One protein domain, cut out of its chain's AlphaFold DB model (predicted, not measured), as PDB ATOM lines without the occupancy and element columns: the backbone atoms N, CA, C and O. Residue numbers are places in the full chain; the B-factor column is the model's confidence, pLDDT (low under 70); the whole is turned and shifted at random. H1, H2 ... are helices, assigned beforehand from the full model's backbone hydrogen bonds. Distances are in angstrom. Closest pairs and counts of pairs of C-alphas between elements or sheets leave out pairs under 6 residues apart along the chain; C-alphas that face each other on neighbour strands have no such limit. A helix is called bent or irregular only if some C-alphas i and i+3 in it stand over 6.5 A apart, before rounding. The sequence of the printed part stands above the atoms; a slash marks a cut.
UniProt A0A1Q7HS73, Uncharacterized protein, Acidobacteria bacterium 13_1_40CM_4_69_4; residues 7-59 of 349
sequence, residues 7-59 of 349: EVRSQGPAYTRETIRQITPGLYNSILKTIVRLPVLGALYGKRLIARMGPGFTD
ATOM      1  N   GLU A   7     170.389 101.182 142.117       75.44
ATOM      2  CA  GLU A   7     171.680 101.752 142.497       75.44
ATOM      3  C   GLU A   7     172.131 102.820 141.494       75.44
ATOM      4  O   GLU A   7     172.400 103.959 141.866       75.44
ATOM      5  N   VAL A   8     172.108 102.522 140.191       71.31
ATOM      6  CA  VAL A   8     172.467 103.508 139.154       71.31
ATOM      7  C   VAL A   8     171.510 104.713 139.159       71.31
ATOM      8  O   VAL A   8     171.912 105.841 138.843       71.31
ATOM      9  N   ARG A   9     170.238 104.512 139.529       69.38
ATOM     10  CA  ARG A   9     169.267 105.603 139.723       69.38
ATOM     11  C   ARG A   9     169.497 106.377 141.025       69.38
ATOM     12  O   ARG A   9     169.221 107.573 141.045       69.38
ATOM     13  N   SER A  10     169.986 105.729 142.080       68.50
ATOM     14  CA  SER A  10     170.181 106.321 143.408       68.50
ATOM     15  C   SER A  10     171.471 107.135 143.525       68.50
ATOM     16  O   SER A  10     171.554 107.995 144.401       68.50
ATOM     17  N   GLN A  11     172.425 106.963 142.597       66.62
ATOM     18  CA  GLN A  11     173.682 107.730 142.535       66.62
ATOM     19  C   GLN A  11     173.524 109.256 142.333       66.62
ATOM     20  O   GLN A  11     174.519 109.981 142.260       66.62
ATOM     21  N   GLY A  12     172.301 109.787 142.307       58.16
ATOM     22  CA  GLY A  12     172.053 111.184 142.660       58.16
ATOM     23  C   GLY A  12     170.762 111.757 142.076       58.16
ATOM     24  O   GLY A  12     170.282 111.296 141.039       58.16
ATOM     25  N   PRO A  13     170.183 112.789 142.716       57.09
ATOM     26  CA  PRO A  13     169.018 113.475 142.176       57.09
ATOM     27  C   PRO A  13     169.370 114.200 140.871       57.09
ATOM     28  O   PRO A  13     170.467 114.734 140.703       57.09
ATOM     29  N   ALA A  14     168.408 114.287 139.950       63.12
ATOM     30  CA  ALA A  14     168.564 115.109 138.756       63.12
ATOM     31  C   ALA A  14     168.651 116.596 139.152       63.12
ATOM     32  O   ALA A  14     167.663 117.200 139.577       63.12
ATOM     33  N   TYR A  15     169.832 117.201 139.011       72.81
ATOM     34  CA  TYR A  15     170.003 118.631 139.252       72.81
ATOM     35  C   TYR A  15     169.415 119.462 138.098       72.81
ATOM     36  O   TYR A  15     169.589 119.151 136.920       72.81
ATOM     37  N   THR A  16     168.734 120.554 138.434       75.62
ATOM     38  CA  THR A  16     168.195 121.552 137.505       75.62
ATOM     39  C   THR A  16     168.886 122.894 137.735       75.62
ATOM     40  O   THR A  16     169.682 123.048 138.663       75.62
ATOM     41  N   ARG A  17     168.584 123.906 136.912       76.88
ATOM     42  CA  ARG A  17     169.124 125.263 137.116       76.88
ATOM     43  C   ARG A  17     168.714 125.830 138.482       76.88
ATOM     44  O   ARG A  17     169.477 126.581 139.087       76.88
ATOM     45  N   GLU A  18     167.549 125.423 138.977       78.50
ATOM     46  CA  GLU A  18     166.991 125.804 140.271       78.50
ATOM     47  C   GLU A  18     167.652 125.041 141.431       78.50
ATOM     48  O   GLU A  18     168.027 125.655 142.434       78.50
ATOM     49  N   THR A  19     167.868 123.727 141.289       78.88
ATOM     50  CA  THR A  19     168.421 122.879 142.363       78.88
ATOM     51  C   THR A  19     169.949 122.818 142.384       78.88
ATOM     52  O   THR A  19     170.526 122.324 143.349       78.88
ATOM     53  N   ILE A  20     170.640 123.421 141.403       78.50
ATOM     54  CA  ILE A  20     172.114 123.415 141.288       78.50
ATOM     55  C   ILE A  20     172.851 123.927 142.535       78.50
ATOM     56  O   ILE A  20     174.021 123.621 142.759       78.50
ATOM     57  N   ARG A  21     172.168 124.713 143.379       79.56
ATOM     58  CA  ARG A  21     172.703 125.216 144.656       79.56
ATOM     59  C   ARG A  21     172.996 124.092 145.652       79.56
ATOM     60  O   ARG A  21     173.927 124.238 146.437       79.56
ATOM     61  N   GLN A  22     172.229 123.006 145.577       77.44
ATOM     62  CA  GLN A  22     172.263 121.859 146.486       77.44
ATOM     63  C   GLN A  22     173.409 120.885 146.180       77.44
ATOM     64  O   GLN A  22     173.642 119.965 146.954       77.44
ATOM     65  N   ILE A  23     174.139 121.080 145.073       75.75
ATOM     66  CA  ILE A  23     175.330 120.285 144.759       75.75
ATOM     67  C   ILE A  23     176.383 120.437 145.871       75.75
ATOM     68  O   ILE A  23     176.657 121.553 146.327       75.75
ATOM     69  N   THR A  24     177.042 119.339 146.234       73.25
ATOM     70  CA  THR A  24     178.155 119.292 147.192       73.25
ATOM     71  C   THR A  24     179.298 120.249 146.797       73.25
ATOM     72  O   THR A  24     179.614 120.374 145.608       73.25
ATOM     73  N   PRO A  25     179.930 120.966 147.742       67.56
ATOM     74  CA  PRO A  25     181.051 121.862 147.442       67.56
ATOM     75  C   PRO A  25     182.238 121.138 146.783       67.56
ATOM     76  O   PRO A  25     182.490 119.970 147.052       67.56
ATOM     77  N   GLY A  26     182.977 121.843 145.925       74.75
ATOM     78  CA  GLY A  26     184.180 121.343 145.250       74.75
ATOM     79  C   GLY A  26     184.603 122.302 144.137       74.75
ATOM     80  O   GLY A  26     183.747 122.994 143.590       74.75
ATOM     81  N   LEU A  27     185.895 122.369 143.795       73.69
ATOM     82  CA  LEU A  27     186.413 123.325 142.799       73.69
ATOM     83  C   LEU A  27     185.623 123.256 141.480       73.69
ATOM     84  O   LEU A  27     185.112 124.262 140.991       73.69
ATOM     85  N   TYR A  28     185.442 122.040 140.969       72.31
ATOM     86  CA  TYR A  28     184.675 121.755 139.759       72.31
ATOM     87  C   TYR A  28     183.189 122.137 139.885       72.31
ATOM     88  O   TYR A  28     182.646 122.865 139.049       72.31
ATOM     89  N   ASN A  29     182.544 121.726 140.979       78.81
ATOM     90  CA  ASN A  29     181.133 122.009 141.243       78.81
ATOM     91  C   ASN A  29     180.862 123.515 141.406       78.81
ATOM     92  O   ASN A  29     179.815 124.013 140.989       78.81
ATOM     93  N   SER A  30     181.811 124.263 141.971       82.31
ATOM     94  CA  SER A  30     181.747 125.720 142.112       82.31
ATOM     95  C   SER A  30     181.839 126.434 140.763       82.31
ATOM     96  O   SER A  30     181.089 127.385 140.524       82.31
ATOM     97  N   ILE A  31     182.690 125.948 139.852       82.62
ATOM     98  CA  ILE A  31     182.783 126.472 138.482       82.62
ATOM     99  C   ILE A  31     181.457 126.240 137.748       82.62
ATOM    100  O   ILE A  31     180.883 127.189 137.206       82.62
ATOM    101  N   LEU A  32     180.905 125.022 137.808       81.62
ATOM    102  CA  LEU A  32     179.618 124.696 137.185       81.62
ATOM    103  C   LEU A  32     178.481 125.588 137.705       81.62
ATOM    104  O   LEU A  32     177.759 126.194 136.911       81.62
ATOM    105  N   LYS A  33     178.349 125.725 139.035       84.12
ATOM    106  CA  LYS A  33     177.358 126.611 139.677       84.12
ATOM    107  C   LYS A  33     177.459 128.045 139.160       84.12
ATOM    108  O   LYS A  33     176.435 128.700 138.964       84.12
ATOM    109  N   THR A  34     178.680 128.529 138.956       85.94
ATOM    110  CA  THR A  34     178.940 129.901 138.510       85.94
ATOM    111  C   THR A  34     178.537 130.095 137.050       85.94
ATOM    112  O   THR A  34     177.752 130.996 136.754       85.94
ATOM    113  N   ILE A  35     178.969 129.211 136.144       84.81
ATOM    114  CA  ILE A  35     178.667 129.313 134.705       84.81
ATOM    115  C   ILE A  35     177.158 129.192 134.442       84.81
ATOM    116  O   ILE A  35     176.586 129.990 133.702       84.81
ATOM    117  N   VAL A  36     176.484 128.238 135.091       85.12
ATOM    118  CA  VAL A  36     175.036 127.985 134.939       85.12
ATOM    119  C   VAL A  36     174.174 129.166 135.422       85.12
ATOM    120  O   VAL A  36     173.026 129.337 134.992       85.12
ATOM    121  N   ARG A  37     174.716 130.010 136.306       82.44
ATOM    122  CA  ARG A  37     174.041 131.204 136.832       82.44
ATOM    123  C   ARG A  37     174.203 132.442 135.967       82.44
ATOM    124  O   ARG A  37     173.415 133.372 136.129       82.44
ATOM    125  N   LEU A  38     175.163 132.459 135.048       88.88
ATOM    126  CA  LEU A  38     175.309 133.583 134.132       88.88
ATOM    127  C   LEU A  38     174.010 133.743 133.319       88.88
ATOM    128  O   LEU A  38     173.477 132.737 132.841       88.88
ATOM    129  N   PRO A  39     173.464 134.963 133.162       82.31
ATOM    130  CA  PRO A  39     172.145 135.160 132.559       82.31
ATOM    131  C   PRO A  39     172.053 134.568 131.151       82.31
ATOM    132  O   PRO A  39     171.163 133.766 130.879       82.31
ATOM    133  N   VAL A  40     173.030 134.893 130.301       84.94
ATOM    134  CA  VAL A  40     173.084 134.491 128.888       84.94
ATOM    135  C   VAL A  40     173.595 133.057 128.736       84.94
ATOM    136  O   VAL A  40     172.902 132.201 128.189       84.94
ATOM    137  N   LEU A  41     174.779 132.759 129.279       79.62
ATOM    138  CA  LEU A  41     175.398 131.431 129.180       79.62
ATOM    139  C   LEU A  41     174.574 130.349 129.889       79.62
ATOM    140  O   LEU A  41     174.396 129.256 129.359       79.62
ATOM    141  N   GLY A  42     174.008 130.657 131.051       82.94
ATOM    142  CA  GLY A  42     173.136 129.752 131.786       82.94
ATOM    143  C   GLY A  42     171.775 129.533 131.123       82.94
ATOM    144  O   GLY A  42     171.229 128.439 131.233       82.94
ATOM    145  N   ALA A  43     171.227 130.526 130.414       82.19
ATOM    146  CA  ALA A  43     169.989 130.341 129.654       82.19
ATOM    147  C   ALA A  43     170.213 129.485 128.396       82.19
ATOM    148  O   ALA A  43     169.417 128.591 128.122       82.19
ATOM    149  N   LEU A  44     171.315 129.717 127.675       83.50
ATOM    150  CA  LEU A  44     171.641 129.005 126.435       83.50
ATOM    151  C   LEU A  44     172.171 127.585 126.680       83.50
ATOM    152  O   LEU A  44     171.797 126.648 125.979       83.50
ATOM    153  N   TYR A  45     173.040 127.418 127.677       81.25
ATOM    154  CA  TYR A  45     173.803 126.186 127.879       81.25
ATOM    155  C   TYR A  45     173.588 125.544 129.245       81.25
ATOM    156  O   TYR A  45     174.021 124.413 129.436       81.25
ATOM    157  N   GLY A  46     172.904 126.204 130.186       82.12
ATOM    158  CA  GLY A  46     172.789 125.738 131.571       82.12
ATOM    159  C   GLY A  46     172.249 124.317 131.683       82.12
ATOM    160  O   GLY A  46     172.880 123.490 132.326       82.12
ATOM    161  N   LYS A  47     171.155 123.980 130.984       76.94
ATOM    162  CA  LYS A  47     170.621 122.603 130.980       76.94
ATOM    163  C   LYS A  47     171.635 121.578 130.455       76.94
ATOM    164  O   LYS A  47     171.789 120.527 131.062       76.94
ATOM    165  N   ARG A  48     172.360 121.890 129.370       76.31
ATOM    166  CA  ARG A  48     173.401 121.010 128.799       76.31
ATOM    167  C   ARG A  48     174.617 120.867 129.714       76.31
ATOM    168  O   ARG A  48     175.150 119.774 129.838       76.31
ATOM    169  N   LEU A  49     175.050 121.957 130.341       76.12
ATOM    170  CA  LEU A  49     176.161 121.982 131.293       76.12
ATOM    171  C   LEU A  49     175.837 121.147 132.529       76.12
ATOM    172  O   LEU A  49     176.622 120.284 132.897       76.12
ATOM    173  N   ILE A  50     174.663 121.351 133.129       77.00
ATOM    174  CA  ILE A  50     174.210 120.564 134.282       77.00
ATOM    175  C   ILE A  50     174.102 119.088 133.909       77.00
ATOM    176  O   ILE A  50     174.591 118.243 134.648       77.00
ATOM    177  N   ALA A  51     173.556 118.795 132.726       69.94
ATOM    178  CA  ALA A  51     173.415 117.431 132.242       69.94
ATOM    179  C   ALA A  51     174.742 116.716 131.932       69.94
ATOM    180  O   ALA A  51     174.769 115.505 131.759       69.94
ATOM    181  N   ARG A  52     175.837 117.465 131.788       68.50
ATOM    182  CA  ARG A  52     177.154 116.919 131.440       68.50
ATOM    183  C   ARG A  52     178.128 116.937 132.614       68.50
ATOM    184  O   ARG A  52     179.109 116.203 132.606       68.50
ATOM    185  N   MET A  53     177.908 117.829 133.573       67.81
ATOM    186  CA  MET A  53     178.872 118.149 134.623       67.81
ATOM    187  C   MET A  53     178.289 118.043 136.037       67.81
ATOM    188  O   MET A  53     179.037 118.198 136.995       67.81
ATOM    189  N   GLY A  54     176.983 117.827 136.210       63.19
ATOM    190  CA  GLY A  54     176.390 117.677 137.538       63.19
ATOM    191  C   GLY A  54     176.871 116.388 138.225       63.19
ATOM    192  O   GLY A  54     176.877 115.339 137.582       63.19
ATOM    193  N   PRO A  55     177.252 116.409 139.515       56.38
ATOM    194  CA  PRO A  55     177.490 115.177 140.267       56.38
ATOM    195  C   PRO A  55     176.216 114.321 140.275       56.38
ATOM    196  O   PRO A  55     175.119 114.862 140.378       56.38
ATOM    197  N   GLY A  56     176.337 113.007 140.057       56.56
ATOM    198  CA  GLY A  56     175.189 112.102 139.853       56.56
ATOM    199  C   GLY A  56     174.455 112.256 138.506       56.56
ATOM    200  O   GLY A  56     173.599 111.446 138.167       56.56
ATOM    201  N   PHE A  57     174.815 113.264 137.703       55.84
ATOM    202  CA  PHE A  57     174.330 113.504 136.342       55.84
ATOM    203  C   PHE A  57     175.500 113.402 135.362       55.84
ATOM    204  O   PHE A  57     175.740 114.270 134.525       55.84
ATOM    205  N   THR A  58     176.281 112.339 135.493       60.69
ATOM    206  CA  THR A  58     177.088 111.912 134.364       60.69
ATOM    207  C   THR A  58     176.181 111.045 133.493       60.69
ATOM    208  O   THR A  58     175.501 110.138 133.974       60.69
ATOM    209  N   ASP A  59     176.126 111.355 132.197       65.44
ATOM    210  CA  ASP A  59     175.482 110.512 131.183       65.44
ATOM    211  C   ASP A  59     176.207 109.168 131.018       65.44
ATOM    212  O   ASP A  59     175.822 108.357 130.178       65.44
TER     213      ASP A  59
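This is residues 7 to 59 of the 349 residues of an uncharacterized protein of Acidobacteria bacterium 13_1_40CM_4_69_4 (UniProt A0A1Q7HS73). Two helices, H3 and H4, fold back on each other as a helical hairpin shaped like a V, closed at the turn that joins them, and the short helix H2 sits close to both. A thin stretch of chain leads from H2 to the one-turn helix H1, which lies off at the far end of the long axis, away from the other helices. The printed part has 53 residues with four named helices, in the order H1, H2, H3, H4, and no named strand; the class is all helix. The whole is compact, with a radius of gyration of the C-alphas of 10.6 A, yet elongated in outline, spanning 35 by 20 by 16 A.

H4, residues 39 to 53, is the longest helix, and it touches H3, residues 27 to 37. Their closest C-alphas are those of Val 36 and Gly 42, 4.1 A apart. The two run opposite ways at a steep tilt of 40 degrees and form a helical hairpin. H2, residues 19 to 22, is close to H3 but not clearly touching, the closest C-alphas being those of Ile 20 and Lys 33, 6.3 A apart. H2 is also close to H4 but not clearly touching, with the C-alphas of Ile 20 and Ile 50 closest at 7.8 A. H1, residues 7 to 10, is apart from H2, H3 and H4. In H3 every pair of O of residue i and N of residue i+4 is within hydrogen-bond range, in H4 9 of 11 are, and H1 and H2 are too short for such a pair.

H4 measures 18.4 A from first to last C-alpha, beginning at C-alpha 39 (172.145, 135.160, 132.559) and ending at C-alpha 53 (178.872, 118.149, 134.623). It is irregular, with C-alphas 44 and 47 standing 7.9 A apart. H3 is 15.8 A long and begins at C-alpha 27 (186.413, 123.325, 142.799). H2 measures 5.7 A and H1 4.9 A, with C-alpha 7 at (171.680, 101.752, 142.497).

The two C-alphas farthest apart are those of Glu 7 and Val 40, at 35.5 A, while the first and last printed C-alphas, Glu 7 and Asp 59, are 14.8 A apart. The printed part has no cut. The links from H2 to H3 and from H3 to H4 are tight, and that from H1 to H2, 8 residues, is short. The mean pLDDT of the printed part is 74.6, and residues 9 to 14, residue 25 and residues 51 to 59 are under 70.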